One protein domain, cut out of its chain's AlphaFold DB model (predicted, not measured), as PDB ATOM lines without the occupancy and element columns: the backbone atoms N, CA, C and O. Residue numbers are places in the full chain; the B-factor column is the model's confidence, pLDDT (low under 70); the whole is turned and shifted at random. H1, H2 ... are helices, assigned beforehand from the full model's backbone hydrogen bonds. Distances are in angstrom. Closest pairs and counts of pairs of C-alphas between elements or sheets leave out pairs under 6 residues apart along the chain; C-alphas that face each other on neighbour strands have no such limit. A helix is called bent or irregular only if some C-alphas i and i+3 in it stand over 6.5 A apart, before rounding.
ATOM      1  N   LYS A 501     -44.347  -3.277  23.073       93.56
ATOM      2  CA  LYS A 501     -43.215  -2.804  22.256       93.56
ATOM      3  C   LYS A 501     -43.078  -1.285  22.263       93.56
ATOM      4  O   LYS A 501     -42.020  -0.779  21.889       93.56
ATOM      5  N   ARG A 502     -44.108  -0.561  22.705       92.50
ATOM      6  CA  ARG A 502     -44.174   0.902  22.650       92.50
ATOM      7  C   ARG A 502     -43.004   1.571  23.362       92.50
ATOM      8  O   ARG A 502     -42.341   2.423  22.785       92.50
ATOM      9  N   VAL A 503     -42.673   1.122  24.572       91.50
ATOM     10  CA  VAL A 503     -41.539   1.669  25.339       91.50
ATOM     11  C   VAL A 503     -40.212   1.487  24.595       91.50
ATOM     12  O   VAL A 503     -39.393   2.399  24.563       91.50
ATOM     13  N   ALA A 504     -39.985   0.320  23.986       92.44
ATOM     14  CA  ALA A 504     -38.759   0.061  23.231       92.44
ATOM     15  C   ALA A 504     -38.679   0.924  21.961       92.44
ATOM     16  O   ALA A 504     -37.610   1.436  21.641       92.44
ATOM     17  N   PHE A 505     -39.813   1.115  21.282       94.75
ATOM     18  CA  PHE A 505     -39.929   1.981  20.112       94.75
ATOM     19  C   PHE A 505     -39.600   3.446  20.446       94.75
ATOM     20  O   PHE A 505     -38.733   4.039  19.810       94.75
ATOM     21  N   LEU A 506     -40.219   3.994  21.495       94.00
ATOM     22  CA  LEU A 506     -39.977   5.364  21.966       94.00
ATOM     23  C   LEU A 506     -38.527   5.570  22.435       94.00
ATOM     24  O   LEU A 506     -37.899   6.571  22.095       94.00
ATOM     25  N   ASN A 507     -37.958   4.582  23.135       92.81
ATOM     26  CA  ASN A 507     -36.550   4.615  23.527       92.81
ATOM     27  C   ASN A 507     -35.607   4.656  22.320       92.81
ATOM     28  O   ASN A 507     -34.602   5.361  22.352       92.81
ATOM     29  N   HIS A 508     -35.905   3.901  21.261       94.00
ATOM     30  CA  HIS A 508     -35.093   3.929  20.048       94.00
ATOM     31  C   HIS A 508     -35.132   5.311  19.381       94.00
ATOM     32  O   HIS A 508     -34.087   5.833  18.998       94.00
ATOM     33  N   ALA A 509     -36.308   5.942  19.345       95.44
ATOM     34  CA  ALA A 509     -36.476   7.282  18.794       95.44
ATOM     35  C   ALA A 509     -35.661   8.347  19.549       95.44
ATOM     36  O   ALA A 509     -34.976   9.174  18.947       95.44
ATOM     37  N   ALA A 510     -35.664   8.294  20.882       94.25
ATOM     38  CA  ALA A 510     -34.853   9.191  21.701       94.25
ATOM     39  C   ALA A 510     -33.341   8.972  21.515       94.25
ATOM     40  O   ALA A 510     -32.575   9.935  21.529       94.25
ATOM     41  N   VAL A 511     -32.900   7.724  21.305       94.62
ATOM     42  CA  VAL A 511     -31.496   7.415  20.983       94.62
ATOM     43  C   VAL A 511     -31.094   8.020  19.638       94.62
ATOM     44  O   VAL A 511     -29.997   8.565  19.533       94.62
ATOM     45  N   ASN A 512     -31.968   7.979  18.631       95.75
ATOM     46  CA  ASN A 512     -31.706   8.611  17.335       95.75
ATOM     47  C   ASN A 512     -31.515  10.126  17.476       95.75
ATOM     48  O   ASN A 512     -30.518  10.665  16.991       95.75
ATOM     49  N   LEU A 513     -32.394  10.791  18.232       96.06
ATOM     50  CA  LEU A 513     -32.269  12.220  18.520       96.06
ATOM     51  C   LEU A 513     -30.994  12.537  19.309       96.06
ATOM     52  O   LEU A 513     -30.269  13.468  18.960       96.06
ATOM     53  N   HIS A 514     -30.677  11.742  20.334       95.25
ATOM     54  CA  HIS A 514     -29.422  11.869  21.074       95.25
ATOM     55  C   HIS A 514     -28.209  11.768  20.146       95.25
ATOM     56  O   HIS A 514     -27.316  12.609  20.212       95.25
ATOM     57  N   ASN A 515     -28.172  10.774  19.257       94.75
ATOM     58  CA  ASN A 515     -27.064  10.597  18.323       94.75
ATOM     59  C   ASN A 515     -26.942  11.785  17.362       94.75
ATOM     60  O   ASN A 515     -25.828  12.239  17.103       94.75
ATOM     61  N   ALA A 516     -28.072  12.324  16.894       94.50
ATOM     62  CA  ALA A 516     -28.099  13.504  16.041       94.50
ATOM     63  C   ALA A 516     -27.569  14.761  16.753       94.50
ATOM     64  O   ALA A 516     -26.840  15.531  16.142       94.50
ATOM     65  N   TYR A 517     -27.884  14.965  18.036       95.12
ATOM     66  CA  TYR A 517     -27.397  16.122  18.809       95.12
ATOM     67  C   TYR A 517     -26.030  15.921  19.462       95.12
ATOM     68  O   TYR A 517     -25.379  16.894  19.841       95.12
ATOM     69  N   ASN A 518     -25.553  14.682  19.548       92.56
ATOM     70  CA  ASN A 518     -24.167  14.399  19.896       92.56
ATOM     71  C   ASN A 518     -23.200  14.821  18.768       92.56
ATOM     72  O   ASN A 518     -22.037  15.115  19.046       92.56
ATOM     73  N   ASP A 519     -23.679  14.905  17.521       92.56
ATOM     74  CA  ASP A 519     -23.025  15.682  16.466       92.56
ATOM     75  C   ASP A 519     -23.310  17.179  16.672       92.56
ATOM     76  O   ASP A 519     -24.374  17.712  16.352       92.56
ATOM     77  N   VAL A 520     -22.310  17.873  17.209       92.31
ATOM     78  CA  VAL A 520     -22.380  19.297  17.542       92.31
ATOM     79  C   VAL A 520     -22.647  20.181  16.316       92.31
ATOM     80  O   VAL A 520     -23.327  21.200  16.438       92.31
ATOM     81  N   LEU A 521     -22.151  19.803  15.132       89.56
ATOM     82  CA  LEU A 521     -22.392  20.570  13.908       89.56
ATOM     83  C   LEU A 521     -23.831  20.387  13.421       89.56
ATOM     84  O   LEU A 521     -24.429  21.326  12.887       89.56
ATOM     85  N   ARG A 522     -24.414  19.201  13.635       90.94
ATOM     86  CA  ARG A 522     -25.841  18.985  13.384       90.94
ATOM     87  C   ARG A 522     -26.702  19.772  14.370       90.94
ATOM     88  O   ARG A 522     -27.628  20.443  13.927       90.94
ATOM     89  N   LEU A 523     -26.374  19.751  15.664       93.06
ATOM     90  CA  LEU A 523     -27.058  20.550  16.689       93.06
ATOM     91  C   LEU A 523     -27.057  22.050  16.343       93.06
ATOM     92  O   LEU A 523     -28.100  22.700  16.402       93.06
ATOM     93  N   GLU A 524     -25.905  22.596  15.949       90.44
ATOM     94  CA  GLU A 524     -25.789  23.997  15.530       90.44
ATOM     95  C   GLU A 524     -26.642  24.298  14.293       90.44
ATOM     96  O   GLU A 524     -27.337  25.309  14.262       90.44
ATOM     97  N   ARG A 525     -26.654  23.408  13.293       88.12
ATOM     98  CA  ARG A 525     -27.503  23.569  12.103       88.12
ATOM     99  C   ARG A 525     -28.985  23.650  12.468       88.12
ATOM    100  O   ARG A 525     -29.691  24.513  11.957       88.12
ATOM    101  N   GLU A 526     -29.451  22.773  13.352       88.75
ATOM    102  CA  GLU A 526     -30.843  22.761  13.816       88.75
ATOM    103  C   GLU A 526     -31.194  24.034  14.594       88.75
ATOM    104  O   GLU A 526     -32.259  24.615  14.379       88.75
ATOM    105  N   TYR A 527     -30.271  24.526  15.424       88.75
ATOM    106  CA  TYR A 527     -30.396  25.824  16.084       88.75
ATOM    107  C   TYR A 527     -30.494  26.984  15.079       88.75
ATOM    108  O   TYR A 527     -31.388  27.817  15.203       88.75
ATOM    109  N   LEU A 528     -29.617  27.039  14.074       84.31
ATOM    110  CA  LEU A 528     -29.615  28.116  13.076       84.31
ATOM    111  C   LEU A 528     -30.890  28.116  12.221       84.31
ATOM    112  O   LEU A 528     -31.380  29.179  11.852       84.31
ATOM    113  N   LEU A 529     -31.434  26.933  11.916       82.25
ATOM    114  CA  LEU A 529     -32.635  26.789  11.092       82.25
ATOM    115  C   LEU A 529     -33.934  27.034  11.866       82.25
ATOM    116  O   LEU A 529     -34.875  27.596  11.309       82.25
ATOM    117  N   ARG A 530     -34.020  26.570  13.120       84.31
ATOM    118  CA  ARG A 530     -35.291  26.498  13.867       84.31
ATOM    119  C   ARG A 530     -35.286  27.248  15.199       84.31
ATOM    120  O   ARG A 530     -36.334  27.337  15.842       84.31
ATOM    121  N   GLY A 531     -34.147  27.792  15.617       84.06
ATOM    122  CA  GLY A 531     -33.973  28.495  16.884       84.06
ATOM    123  C   GLY A 531     -33.820  27.574  18.100       84.06
ATOM    124  O   GLY A 531     -34.121  26.379  18.066       84.06
ATOM    125  N   VAL A 532     -33.362  28.159  19.211       84.44
ATOM    126  CA  VAL A 532     -33.068  27.434  20.462       84.44
ATOM    127  C   VAL A 532     -34.307  26.795  21.096       84.44
ATOM    128  O   VAL A 532     -34.208  25.699  21.638       84.44
ATOM    129  N   ASP A 533     -35.470  27.448  21.001       83.62
ATOM    130  CA  ASP A 533     -36.720  26.940  21.577       83.62
ATOM    131  C   ASP A 533     -37.108  25.594  20.931       83.62
ATOM    132  O   ASP A 533     -37.369  24.629  21.642       83.62
ATOM    133  N   SER A 534     -37.016  25.483  19.600       87.81
ATOM    134  CA  SER A 534     -37.292  24.233  18.876       87.81
ATOM    135  C   SER A 534     -36.345  23.098  19.277       87.81
ATOM    136  O   SER A 534     -36.780  21.962  19.446       87.81
ATOM    137  N   VAL A 535     -35.052  23.401  19.441       92.44
ATOM    138  CA  VAL A 535     -34.036  22.415  19.845       92.44
ATOM    139  C   VAL A 535     -34.290  21.911  21.267       92.44
ATOM    140  O   VAL A 535     -34.206  20.709  21.512       92.44
ATOM    141  N   ILE A 536     -34.622  22.810  22.200       90.50
ATOM    142  CA  ILE A 536     -34.965  22.444  23.581       90.50
ATOM    143  C   ILE A 536     -36.217  21.560  23.604       90.50
ATOM    144  O   ILE A 536     -36.206  20.532  24.279       90.50
ATOM    145  N   ASP A 537     -37.256  21.916  22.844       90.75
ATOM    146  CA  ASP A 537     -38.488  21.127  22.765       90.75
ATOM    147  C   ASP A 537     -38.220  19.709  22.235       90.75
ATOM    148  O   ASP A 537     -38.771  18.736  22.746       90.75
ATOM    149  N   ASP A 538     -37.345  19.567  21.234       95.50
ATOM    150  CA  ASP A 538     -36.947  18.259  20.704       95.50
ATOM    151  C   ASP A 538     -36.265  17.398  21.785       95.50
ATOM    152  O   ASP A 538     -36.597  16.222  21.948       95.50
ATOM    153  N   ILE A 539     -35.343  17.990  22.559       95.38
ATOM    154  CA  ILE A 539     -34.672  17.309  23.676       95.38
ATOM    155  C   ILE A 539     -35.686  16.893  24.745       95.38
ATOM    156  O   ILE A 539     -35.624  15.771  25.246       95.38
ATOM    157  N   GLN A 540     -36.627  17.776  25.080       92.88
ATOM    158  CA  GLN A 540     -37.647  17.499  26.081       92.88
ATOM    159  C   GLN A 540     -38.520  16.305  25.676       92.88
ATOM    160  O   GLN A 540     -38.714  15.405  26.491       92.88
ATOM    161  N   VAL A 541     -38.965  16.241  24.416       93.56
ATOM    162  CA  VAL A 541     -39.728  15.094  23.893       93.56
ATOM    163  C   VAL A 541     -38.932  13.794  24.040       93.56
ATOM    164  O   VAL A 541     -39.460  12.802  24.540       93.56
ATOM    165  N   ALA A 542     -37.649  13.788  23.666       94.06
ATOM    166  CA  ALA A 542     -36.804  12.599  23.805       94.06
ATOM    167  C   ALA A 542     -36.608  12.166  25.268       94.06
ATOM    168  O   ALA A 542     -36.613  10.969  25.559       94.06
ATOM    169  N   ILE A 543     -36.457  13.118  26.194       92.00
ATOM    170  CA  ILE A 543     -36.363  12.835  27.633       92.00
ATOM    171  C   ILE A 543     -37.682  12.247  28.152       92.00
ATOM    172  O   ILE A 543     -37.654  11.249  28.868       92.00
ATOM    173  N   GLU A 544     -38.829  12.824  27.782       90.81
ATOM    174  CA  GLU A 544     -40.160  12.362  28.205       90.81
ATOM    175  C   GLU A 544     -40.488  10.953  27.692       90.81
ATOM    176  O   GLU A 544     -41.107  10.152  28.395       90.81
ATOM    177  N   TRP A 545     -40.049  10.626  26.477       90.00
ATOM    178  CA  TRP A 545     -40.274   9.328  25.838       90.00
ATOM    179  C   TRP A 545     -39.405   8.198  26.402       90.00
ATOM    180  O   TRP A 545     -39.688   7.020  26.156       90.00
ATOM    181  N   CYS A 546     -38.395   8.528  27.210       84.00
ATOM    182  CA  CYS A 546     -37.508   7.563  27.838       84.00
ATOM    183  C   CYS A 546     -37.738   7.411  29.337       84.00
ATOM    184  O   CYS A 546     -37.827   8.368  30.101       84.00
ATOM    185  N   LYS A 547     -37.751   6.159  29.803       65.88
ATOM    186  CA  LYS A 547     -37.770   5.873  31.244       65.88
ATOM    187  C   LYS A 547     -36.453   6.337  31.881       65.88
ATOM    188  O   LYS A 547     -35.377   6.072  31.349       65.88
ATOM    189  N   SER A 548     -36.544   6.979  33.045       60.91
ATOM    190  CA  SER A 548     -35.400   7.474  33.825       60.91
ATOM    191  C   SER A 548     -34.333   6.391  34.050       60.91
ATOM    192  O   SER A 548     -34.670   5.309  34.538       60.91
ATOM    193  N   GLY A 549     -33.061   6.695  33.765       62.12
ATOM    194  CA  GLY A 549     -31.912   5.846  34.132       62.12
ATOM    195  C   GLY A 549     -31.029   5.340  32.983       62.12
ATOM    196  O   GLY A 549     -30.232   4.429  33.202       62.12
ATOM    197  N   THR A 550     -31.152   5.883  31.769       76.38
ATOM    198  CA  THR A 550     -30.242   5.590  30.647       76.38
ATOM    199  C   THR A 550     -29.208   6.708  30.461       76.38
ATOM    200  O   THR A 550     -29.501   7.881  30.680       76.38
ATOM    201  N   HIS A 551     -27.986   6.357  30.039       83.75
ATOM    202  CA  HIS A 551     -26.871   7.312  29.908       83.75
ATOM    203  C   HIS A 551     -27.170   8.472  28.937       83.75
ATOM    204  O   HIS A 551     -26.834   9.615  29.221       83.75
ATOM    205  N   TYR A 552     -27.864   8.205  27.827       84.19
ATOM    206  CA  TYR A 552     -28.201   9.237  26.845       84.19
ATOM    207  C   TYR A 552     -29.244  10.241  27.366       84.19
ATOM    208  O   TYR A 552     -29.214  11.400  26.963       84.19
ATOM    209  N   VAL A 553     -30.137   9.848  28.289       86.75
ATOM    210  CA  VAL A 553     -31.063  10.793  28.946       86.75
ATOM    211  C   VAL A 553     -30.287  11.748  29.846       86.75
ATOM    212  O   VAL A 553     -30.597  12.936  29.878       86.75
ATOM    213  N   GLU A 554     -29.257  11.267  30.546       88.44
ATOM    214  CA  GLU A 554     -28.380  12.138  31.336       88.44
ATOM    215  C   GLU A 554     -27.635  13.138  30.446       88.44
ATOM    216  O   GLU A 554     -27.569  14.322  30.780       88.44
ATOM    217  N   ASP A 555     -27.126  12.692  29.296       90.56
ATOM    218  CA  ASP A 555     -26.430  13.556  28.340       90.56
ATOM    219  C   ASP A 555     -27.366  14.598  27.713       90.56
ATOM    220  O   ASP A 555     -27.035  15.787  27.690       90.56
ATOM    221  N   LEU A 556     -28.573  14.194  27.308       92.31
ATOM    222  CA  LEU A 556     -29.620  15.107  26.843       92.31
ATOM    223  C   LEU A 556     -30.042  16.102  27.934       92.31
ATOM    224  O   LEU A 556     -30.176  17.289  27.654       92.31
ATOM    225  N   THR A 557     -30.175  15.661  29.187       91.00
ATOM    226  CA  THR A 557     -30.525  16.533  30.324       91.00
ATOM    227  C   THR A 557     -29.423  17.561  30.597       91.00
ATOM    228  O   THR A 557     -29.703  18.730  30.868       91.00
ATOM    229  N   ARG A 558     -28.146  17.158  30.506       91.50
ATOM    230  CA  ARG A 558     -26.999  18.077  30.616       91.50
ATOM    231  C   ARG A 558     -27.015  19.105  29.490       91.50
ATOM    232  O   ARG A 558     -26.865  20.293  29.770       91.50
ATOM    233  N   LEU A 559     -27.237  18.665  28.249       93.50
ATOM    234  CA  LEU A 559     -27.335  19.548  27.086       93.50
ATOM    235  C   LEU A 559     -28.501  20.539  27.223       93.50
ATOM    236  O   LEU A 559     -28.294  21.742  27.063       93.50
ATOM    237  N   GLN A 560     -29.692  20.059  27.590       92.38
ATOM    238  CA  GLN A 560     -30.867  20.894  27.846       92.38
ATOM    239  C   GLN A 560     -30.560  21.958  28.900       92.38
ATOM    240  O   GLN A 560     -30.833  23.133  28.685       92.38
ATOM    241  N   ARG A 561     -29.908  21.579  30.006       86.88
ATOM    242  CA  ARG A 561     -29.551  22.514  31.079       86.88
ATOM    243  C   ARG A 561     -28.606  23.622  30.604       86.88
ATOM    244  O   ARG A 561     -28.737  24.754  31.065       86.88
ATOM    245  N   VAL A 562     -27.660  23.318  29.713       89.44
ATOM    246  CA  VAL A 562     -26.776  24.325  29.101       89.44
ATOM    247  C   VAL A 562     -27.586  25.259  28.194       89.44
ATOM    248  O   VAL A 562     -27.472  26.478  28.326       89.44
ATOM    249  N   LEU A 563     -28.448  24.706  27.338       88.25
ATOM    250  CA  LEU A 563     -29.303  25.471  26.425       88.25
ATOM    251  C   LEU A 563     -30.295  26.370  27.173       88.25
ATOM    252  O   LEU A 563     -30.394  27.547  26.853       88.25
ATOM    253  N   ASP A 564     -30.964  25.874  28.214       80.06
ATOM    254  CA  ASP A 564     -31.893  26.651  29.043       80.06
ATOM    255  C   ASP A 564     -31.215  27.857  29.701       80.06
ATOM    256  O   ASP A 564     -31.819  28.920  29.859       80.06
ATOM    257  N   ARG A 565     -29.939  27.714  30.083       79.06
ATOM    258  CA  ARG A 565     -29.154  28.796  30.692       79.06
ATOM    259  C   ARG A 565     -28.773  29.880  29.692       79.06
ATOM    260  O   ARG A 565     -28.654  31.031  30.100       79.06
ATOM    261  N   GLU A 566     -28.626  29.517  28.422       81.38
ATOM    262  CA  GLU A 566     -28.323  30.437  27.323       81.38
ATOM    263  C   GLU A 566     -29.557  30.832  26.503       81.38
ATOM    264  O   GLU A 566     -29.463  31.668  25.610       81.38
ATOM    265  N   ARG A 567     -30.738  30.293  26.823       79.44
ATOM    266  CA  ARG A 567     -31.968  30.425  26.031       79.44
ATOM    267  C   ARG A 567     -32.309  31.869  25.673       79.44
ATOM    268  O   ARG A 567     -32.716  32.132  24.551       79.44
ATOM    269  N   HIS A 568     -32.127  32.808  26.602       68.38
ATOM    270  CA  HIS A 568     -32.377  34.230  26.342       68.38
ATOM    271  C   HIS A 568     -31.334  34.858  25.404       68.38
ATOM    272  O   HIS A 568     -31.702  35.641  24.538       68.38
ATOM    273  N   ASN A 569     -30.061  34.475  25.535       71.94
ATOM    274  CA  ASN A 569     -28.965  34.981  24.702       71.94
ATOM    275  C   ASN A 569     -28.985  34.385  23.287       71.94
ATOM    276  O   ASN A 569     -28.506  35.002  22.343       71.94
ATOM    277  N   LEU A 570     -29.527  33.172  23.158       76.19
ATOM    278  CA  LEU A 570     -29.637  32.423  21.907       76.19
ATOM    279  C   LEU A 570     -30.977  32.643  21.193       76.19
ATOM    280  O   LEU A 570     -31.212  32.077  20.126       76.19
ATOM    281  N   ARG A 571     -31.885  33.445  21.760       72.44
ATOM    282  CA  ARG A 571     -33.107  33.833  21.056       72.44
ATOM    283  C   ARG A 571     -32.757  34.830  19.965       72.44
ATOM    284  O   ARG A 571     -32.464  35.992  20.226       72.44
ATOM    285  N   ILE A 572     -32.809  34.350  18.734       62.16
ATOM    286  CA  ILE A 572     -32.756  35.182  17.543       62.16
ATOM    287  C   ILE A 572     -34.202  35.547  17.206       62.16
ATOM    288  O   ILE A 572     -35.023  34.655  16.990       62.16
ATOM    289  N   ASP A 573     -34.527  36.840  17.169       52.50
ATOM    290  CA  ASP A 573     -35.812  37.287  16.630       52.50
ATOM    291  C   ASP A 573     -35.884  36.876  15.155       52.50
ATOM    292  O   ASP A 573     -35.069  37.301  14.333       52.50
ATOM    293  N   THR A 574     -36.872  36.048  14.816       44.03
ATOM    294  CA  THR A 574     -37.034  35.330  13.535       44.03
ATOM    295  C   THR A 574     -37.223  36.222  12.299       44.03
ATOM    296  O   THR A 574     -37.494  35.724  11.209       44.03
ATOM    297  N   HIS A 575     -37.067  37.540  12.436       38.78
ATOM    298  CA  HIS A 575     -37.118  38.513  11.345       38.78
ATOM    299  C   HIS A 575     -35.773  39.189  11.043       38.78
ATOM    300  O   HIS A 575     -35.679  39.923  10.060       38.78
ATOM    301  N   ALA A 576     -34.725  38.929  11.829       43.78
ATOM    302  CA  ALA A 576     -33.373  39.380  11.527       43.78
ATOM    303  C   ALA A 576     -32.540  38.197  11.019       43.78
ATOM    304  O   ALA A 576     -32.399  37.187  11.705       43.78
ATOM    305  N   ALA A 577     -31.971  38.318   9.816       45.50
ATOM    306  CA  ALA A 577     -30.909  37.412   9.395       45.50
ATOM    307  C   ALA A 577     -29.810  37.437  10.465       45.50
ATOM    308  O   ALA A 577     -29.374  38.523  10.857       45.50
ATOM    309  N   ILE A 578     -29.379  36.264  10.937       50.47
ATOM    310  CA  ILE A 578     -28.216  36.160  11.820       50.47
ATOM    311  C   ILE A 578     -27.059  36.811  11.055       50.47
ATOM    312  O   ILE A 578     -26.740  36.355   9.954       50.47
ATOM    313  N   PRO A 579     -26.459  37.904  11.554       49.47
ATOM    314  CA  PRO A 579     -25.279  38.457  10.915       49.47
ATOM    315  C   PRO A 579     -24.230  37.347  10.827       49.47
ATOM    316  O   PRO A 579     -23.946  36.716  11.839       49.47
ATOM    317  N   THR A 580     -23.607  37.149   9.664       51.44
ATOM    318  CA  THR A 580     -22.514  36.169   9.442       51.44
ATOM    319  C   THR A 580     -21.338  36.320  10.423       51.44
ATOM    320  O   THR A 580     -20.468  35.466  10.541       51.44
ATOM    321  N   GLN A 581     -21.305  37.424  11.170       50.06
ATOM    322  CA  GLN A 581     -20.374  37.699  12.261       50.06
ATOM    323  C   GLN A 581     -20.700  36.939  13.568       50.06
ATOM    324  O   GLN A 581     -19.892  36.977  14.490       50.06
ATOM    325  N   LEU A 582     -21.851  36.257  13.664       59.00
ATOM    326  CA  LEU A 582     -22.288  35.465  14.824       59.00
ATOM    327  C   LEU A 582     -22.259  33.945  14.573       59.00
ATOM    328  O   LEU A 582     -22.738  33.190  15.417       59.00
ATOM    329  N   ASP A 583     -21.659  33.484  13.471       66.12
ATOM    330  CA  ASP A 583     -21.604  32.061  13.077       66.12
ATOM    331  C   ASP A 583     -20.887  31.145  14.089       66.12
ATOM    332  O   ASP A 583     -20.978  29.926  13.990       66.12
ATOM    333  N   THR A 584     -20.169  31.709  15.066       75.50
ATOM    334  CA  THR A 584     -19.529  30.977  16.175       75.50
ATOM    335  C   THR A 584     -20.197  31.220  17.527       75.50
ATOM    336  O   THR A 584     -19.859  30.540  18.497       75.50
ATOM    337  N   LEU A 585     -21.151  32.158  17.617       78.81
ATOM    338  CA  LEU A 585     -21.758  32.588  18.879       78.81
ATOM    339  C   LEU A 585     -22.407  31.412  19.605       78.81
ATOM    340  O   LEU A 585     -22.202  31.255  20.803       78.81
ATOM    341  N   PHE A 586     -23.157  30.578  18.884       86.50
ATOM    342  CA  PHE A 586     -23.858  29.437  19.466       86.50
ATOM    343  C   PHE A 586     -22.895  28.498  20.195       86.50
ATOM    344  O   PHE A 586     -22.973  28.344  21.414       86.50
ATOM    345  N   LEU A 587     -21.931  27.931  19.469       88.81
ATOM    346  CA  LEU A 587     -20.969  26.992  20.038       88.81
ATOM    347  C   LEU A 587     -20.092  27.639  21.108       88.81
ATOM    348  O   LEU A 587     -19.736  26.986  22.086       88.81
ATOM    349  N   GLN A 588     -19.771  28.923  20.959       85.50
ATOM    350  CA  GLN A 588     -18.982  29.665  21.929       85.50
ATOM    351  C   GLN A 588     -19.734  29.852  23.252       85.50
ATOM    352  O   GLN A 588     -19.169  29.576  24.311       85.50
ATOM    353  N   GLN A 589     -21.012  30.241  23.209       85.94
ATOM    354  CA  GLN A 589     -21.841  30.345  24.411       85.94
ATOM    355  C   GLN A 589     -22.022  28.984  25.084       85.94
ATOM    356  O   GLN A 589     -21.846  28.870  26.299       85.94
ATOM    357  N   LEU A 590     -22.299  27.932  24.305       90.00
ATOM    358  CA  LEU A 590     -22.459  26.590  24.861       90.00
ATOM    359  C   LEU A 590     -21.157  26.046  25.459       90.00
ATOM    360  O   LEU A 590     -21.196  25.469  26.544       90.00
ATOM    361  N   HIS A 591     -20.009  26.266  24.809       89.06
ATOM    362  CA  HIS A 591     -18.692  25.903  25.339       89.06
ATOM    363  C   HIS A 591     -18.449  26.547  26.706       89.06
ATOM    364  O   HIS A 591     -18.166  25.846  27.680       89.06
ATOM    365  N   TYR A 592     -18.611  27.869  26.803       84.31
ATOM    366  CA  TYR A 592     -18.396  28.578  28.061       84.31
ATOM    367  C   TYR A 592     -19.368  28.141  29.141       84.31
ATOM    368  O   TYR A 592     -18.968  27.923  30.285       84.31
ATOM    369  N   ARG A 593     -20.649  27.989  28.798       87.75
ATOM    370  CA  ARG A 593     -21.659  27.579  29.767       87.75
ATOM    371  C   ARG A 593     -21.400  26.163  30.277       87.75
ATOM    372  O   ARG A 593     -21.470  25.955  31.485       87.75
ATOM    373  N   ALA A 594     -21.045  25.227  29.397       88.56
ATOM    374  CA  ALA A 594     -20.685  23.866  29.779       88.56
ATOM    375  C   ALA A 594     -19.451  23.840  30.699       88.56
ATOM    376  O   ALA A 594     -19.503  23.213  31.756       88.56
ATOM    377  N   HIS A 595     -18.389  24.582  30.366       84.69
ATOM    378  CA  HIS A 595     -17.179  24.666  31.192       84.69
ATOM    379  C   HIS A 595     -17.461  25.295  32.571       84.69
ATOM    380  O   HIS A 595     -16.993  24.809  33.600       84.69
ATOM    381  N   ASN A 596     -18.288  26.346  32.630       79.62
ATOM    382  CA  ASN A 596     -18.687  26.992  33.891       79.62
ATOM    383  C   ASN A 596     -19.494  26.075  34.813       79.62
ATOM    384  O   ASN A 596     -19.482  26.268  36.024       79.62
ATOM    385  N   MET A 597     -20.196  25.103  34.235       78.75
ATOM    386  CA  MET A 597     -20.989  24.112  34.956       78.75
ATOM    387  C   MET A 597     -20.196  22.834  35.288       78.75
ATOM    388  O   MET A 597     -20.787  21.878  35.787       78.75
ATOM    389  N   GLY A 598     -18.892  22.782  34.979       81.56
ATOM    390  CA  GLY A 598     -18.055  21.591  35.173       81.56
ATOM    391  C   GLY A 598     -18.416  20.421  34.250       81.56
ATOM    392  O   GLY A 598     -18.189  19.261  34.588       81.56
ATOM    393  N   LEU A 599     -19.034  20.700  33.097       86.94
ATOM    394  CA  LEU A 599     -19.397  19.707  32.083       86.94
ATOM    395  C   LEU A 599     -18.292  19.603  31.021       86.94
ATOM    396  O   LEU A 599     -18.551  19.806  29.834       86.94
ATOM    397  N   ASP A 600     -17.067  19.289  31.448       86.25
ATOM    398  CA  ASP A 600     -15.854  19.382  30.619       86.25
ATOM    399  C   ASP A 600     -15.957  18.579  29.318       86.25
ATOM    400  O   ASP A 600     -15.661  19.093  28.246       86.25
ATOM    401  N   SER A 601     -16.503  17.359  29.370       89.88
ATOM    402  CA  SER A 601     -16.699  16.540  28.165       89.88
ATOM    403  C   SER A 601     -17.583  17.223  27.115       89.88
ATOM    404  O   SER A 601     -17.334  17.095  25.918       89.88
ATOM    405  N   LEU A 602     -18.619  17.947  27.546       90.00
ATOM    406  CA  LEU A 602     -19.507  18.671  26.642       90.00
ATOM    407  C   LEU A 602     -18.842  19.970  26.157       90.00
ATOM    408  O   LEU A 602     -18.916  20.296  24.973       90.00
ATOM    409  N   ALA A 603     -18.133  20.669  27.048       89.62
ATOM    410  CA  ALA A 603     -17.358  21.858  26.710       89.62
ATOM    411  C   ALA A 603     -16.286  21.562  25.650       89.62
ATOM    412  O   ALA A 603     -16.162  22.318  24.684       89.62
ATOM    413  N   ASP A 604     -15.563  20.450  25.786       90.62
ATOM    414  CA  ASP A 604     -14.533  20.004  24.847       90.62
ATOM    415  C   ASP A 604     -15.119  19.682  23.470       90.62
ATOM    416  O   ASP A 604     -14.535  20.057  22.452       90.62
ATOM    417  N   LYS A 605     -16.302  19.051  23.413       92.88
ATOM    418  CA  LYS A 605     -17.017  18.800  22.148       92.88
ATOM    419  C   LYS A 605     -17.351  20.107  21.428       92.88
ATOM    420  O   LYS A 605     -17.082  20.232  20.233       92.88
ATOM    421  N   PHE A 606     -17.890  21.094  22.146       92.38
ATOM    422  CA  PHE A 606     -18.179  22.409  21.570       92.38
ATOM    423  C   PHE A 606     -16.907  23.131  21.119       92.38
ATOM    424  O   PHE A 606     -16.883  23.705  20.033       92.38
ATOM    425  N   PHE A 607     -15.825  23.052  21.897       88.75
ATOM    426  CA  PHE A 607     -14.542  23.650  21.530       88.75
ATOM    427  C   PHE A 607     -13.917  22.999  20.292       88.75
ATOM    428  O   PHE A 607     -13.384  23.689  19.425       88.75
ATOM    429  N   ALA A 608     -14.004  21.674  20.174       90.00
ATOM    430  CA  ALA A 608     -13.543  20.954  18.995       90.00
ATOM    431  C   ALA A 608     -14.291  21.412  17.733       90.00
ATOM    432  O   ALA A 608     -13.645  21.701  16.728       90.00
ATOM    433  N   ALA A 609     -15.619  21.551  17.804       89.56
ATOM    434  CA  ALA A 609     -16.429  22.072  16.703       89.56
ATOM    435  C   ALA A 609     -16.142  23.554  16.399       89.56
ATOM    436  O   ALA A 609     -16.119  23.947  15.240       89.56
ATOM    437  N   LEU A 610     -15.855  24.379  17.410       86.31
ATOM    438  CA  LEU A 610     -15.417  25.764  17.201       86.31
ATOM    439  C   LEU A 610     -14.108  25.844  16.412       86.31
ATOM    440  O   LEU A 610     -13.980  26.685  15.531       86.31
ATOM    441  N   ASN A 611     -13.147  24.964  16.697       84.19
ATOM    442  CA  ASN A 611     -11.849  24.963  16.017       84.19
ATOM    443  C   ASN A 611     -11.924  24.534  14.542       84.19
ATOM    444  O   ASN A 611     -10.956  24.747  13.814       84.19
ATOM    445  N   THR A 612     -13.031  23.933  14.091       86.25
ATOM    446  CA  THR A 612     -13.237  23.653  12.659       86.25
ATOM    447  C   THR A 612     -13.754  24.872  11.894       86.25
ATOM    448  O   THR A 612     -13.736  24.866  10.665       86.25
ATOM    449  N   LYS A 613     -14.193  25.929  12.589       79.69
ATOM    450  CA  LYS A 613     -14.658  27.175  11.977       79.69
ATOM    451  C   LYS A 613     -13.453  28.055  11.634       79.69
ATOM    452  O   LYS A 613     -12.621  28.341  12.490       79.69
ATOM    453  N   GLU A 614     -13.386  28.561  10.405       70.94
ATOM    454  CA  GLU A 614     -12.319  29.468   9.933       70.94
ATOM    455  C   GLU A 614     -12.457  30.916  10.471       70.94
ATOM    456  O   GLU A 614     -12.009  31.875   9.845       70.94
ATOM    457  N   MET A 615     -13.096  31.097  11.631       67.00
ATOM    458  CA  MET A 615     -13.425  32.399  12.220       67.00
ATOM    459  C   MET A 615     -12.702  32.587  13.562       67.00
ATOM    460  O   MET A 615     -12.539  31.627  14.317       67.00
ATOM    461  N   PRO A 616     -12.270  33.815  13.907       63.78
ATOM    462  CA  PRO A 616     -11.612  34.075  15.180       63.78
ATOM    463  C   PRO A 616     -12.587  33.852  16.341       63.78
ATOM    464  O   PRO A 616     -13.599  34.538  16.466       63.78
ATOM    465  N   VAL A 617     -12.256  32.904  17.215       65.44
ATOM    466  CA  VAL A 617     -12.982  32.642  18.462       65.44
ATOM    467  C   VAL A 617     -12.317  33.385  19.613       65.44
ATOM    468  O   VAL A 617     -11.084  33.455  19.689       65.44
ATOM    469  N   PHE A 618     -13.100  33.929  20.547       62.91
ATOM    470  CA  PHE A 618     -12.488  34.461  21.760       62.91
ATOM    471  C   PHE A 618     -11.988  33.289  22.605       62.91
ATOM    472  O   PHE A 618     -12.742  32.405  23.010       62.91
ATOM    473  N   LYS A 619     -10.687  33.268  22.883       58.47
ATOM    474  CA  LYS A 619     -10.119  32.333  23.847       58.47
ATOM    475  C   LYS A 619     -10.230  32.955  25.233       58.47
ATOM    476  O   LYS A 619      -9.662  34.011  25.491       58.47
ATOM    477  N   MET A 620     -10.968  32.298  26.115       53.34
ATOM    478  CA  MET A 620     -11.099  32.725  27.503       53.34
ATOM    479  C   MET A 620      -9.818  32.351  28.258       53.34
ATOM    480  O   MET A 620      -9.428  31.186  28.282       53.34
ATOM    481  N   CYS A 621      -9.121  33.346  28.813       44.25
ATOM    482  CA  CYS A 621      -7.792  33.154  29.410       44.25
ATOM    483  C   CYS A 621      -7.817  32.893  30.927       44.25
ATOM    484  O   CYS A 621      -6.808  32.440  31.462       44.25
ATOM    485  N   ALA A 622      -8.932  33.170  31.614       47.34
ATOM    486  CA  ALA A 622      -9.129  32.866  33.034       47.34
ATOM    487  C   ALA A 622     -10.623  32.890  33.401       47.34
ATOM    488  O   ALA A 622     -11.335  33.793  32.964       47.34
ATOM    489  N   MET A 623     -11.063  31.937  34.226       52.69
ATOM    490  CA  MET A 623     -12.326  31.950  34.977       52.69
ATOM    491  C   MET A 623     -12.103  31.227  36.304       52.69
ATOM    492  O   MET A 623     -11.412  30.209  36.342       52.69
ATOM    493  N   GLU A 624     -12.723  31.718  37.370       49.66
ATOM    494  CA  GLU A 624     -12.988  30.908  38.559       49.66
ATOM    495  C   GLU A 624     -14.258  30.082  38.289       49.66
ATOM    496  O   GLU A 624     -15.215  30.590  37.700       49.66
ATOM    497  N   HIS A 625     -14.271  28.799  38.661       47.34
ATOM    498  CA  HIS A 625     -15.487  27.986  38.589       47.34
ATOM    499  C   HIS A 625     -16.538  28.608  39.510       47.34
ATOM    500  O   HIS A 625     -16.390  28.571  40.730       47.34
ATOM    501  N   PHE A 626     -17.581  29.202  38.931       54.72
ATOM    502  CA  PHE A 626     -18.624  29.842  39.725       54.72
ATOM    503  C   PHE A 626     -19.689  28.866  40.216       54.72
ATOM    504  O   PHE A 626     -20.308  29.212  41.207       54.72
ATOM    505  N   GLU A 627     -19.907  27.693  39.596       54.72
ATOM    506  CA  GLU A 627     -20.927  26.717  40.029       54.72
ATOM    507  C   GLU A 627     -20.308  25.353  40.421       54.72
ATOM    508  O   GLU A 627     -19.678  24.696  39.596       54.72
ATOM    509  N   ASP A 628     -20.490  24.911  41.676       51.88
ATOM    510  CA  ASP A 628     -20.023  23.601  42.176       51.88
ATOM    511  C   ASP A 628     -21.077  22.512  41.866       51.88
ATOM    512  O   ASP A 628     -22.265  22.715  42.143       51.88
ATOM    513  N   PRO A 629     -20.705  21.336  41.324       50.16
ATOM    514  CA  PRO A 629     -21.630  20.217  41.119       50.16
ATOM    515  C   PRO A 629     -22.324  19.716  42.404       50.16
ATOM    516  O   PRO A 629     -23.352  19.045  42.309       50.16
ATOM    517  N   ALA A 630     -21.820  20.055  43.597       52.28
ATOM    518  CA  ALA A 630     -22.478  19.824  44.886       52.28
ATOM    519  C   ALA A 630     -23.682  20.749  45.150       52.28
ATOM    520  O   ALA A 630     -24.410  20.562  46.130       52.28
TER     521      ALA A 630
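AT A GLANCE: This is residues 501 to 630 of the 709 residues of a protein of Methanomicrobia archaeon (UniProt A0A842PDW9). The longer arm of a sharply bent helix, H2b, has H1 on one side and H3 on another, both running back along it, while the other arm, H2a, turns off at one end. There the hairpin of H4 and H5 packs steeply across the end of H3 and on H2a. The printed part has 130 residues with five named helices, H1 to H5 in order, and no named strand: all helix, part aligned, part crossed. It is compact, radius of gyration of the C-alphas 15.3 A, spanning 49 by 40 by 25 A.

IN THESE COORDINATES: H2, residues 520 to 545, was assigned as one helix by its hydrogen bonds but is bent: C-alphas 529 and 532 are 9.4 A apart. Its arms are H2a, residues 520 to 529, and H2b, residues 532 to 545, 20.2 A. H1, residues 501 to 518, is 25.8 A long from C-alpha 501 at (-43.215, -2.804, 22.256). H3 is residues 551 to 566, 23.3 A; H4 is 585 to 596; H5 is 600 to 611, ending at C-alpha 611 (-11.849, 24.963, 16.017).

HOW THE PARTS SIT: H2b and H3 form a helical hairpin at a shallow tilt of 28 degrees; closest C-alphas, Ile 543 and Val 553, 5.8 A. H1 touches H2b, opposite ways at 33 degrees, only just shallow; closest C-alphas, Ala 510 and Ala 542, 4.5 A. H4 and H5 are a helical hairpin; closest C-alphas, His 591 and Ala 603, 4.5 A. H3 touches H4 with residues 562 to 566 alone; closest C-alphas, Val 562 and Arg 593, 6.1 A. H5 touches H2a with residues 605 to 609 alone; closest C-alphas, Val 520 and Phe 606, 6.6 A. H1 is apart from H4 and H5. In H1, H2a, H2b, H3, H4 and H5 every O i to N i+4 pair is within hydrogen-bond range.

THE WHOLE: The farthest C-alphas, Lys 501 and Cys 621, are 51.0 A apart. The printed part has no cut; the H3 to H4 link is long, 18 residues. Residues 547 to 549, 568, 572 to 583 and 615 to 630 have pLDDT under 70.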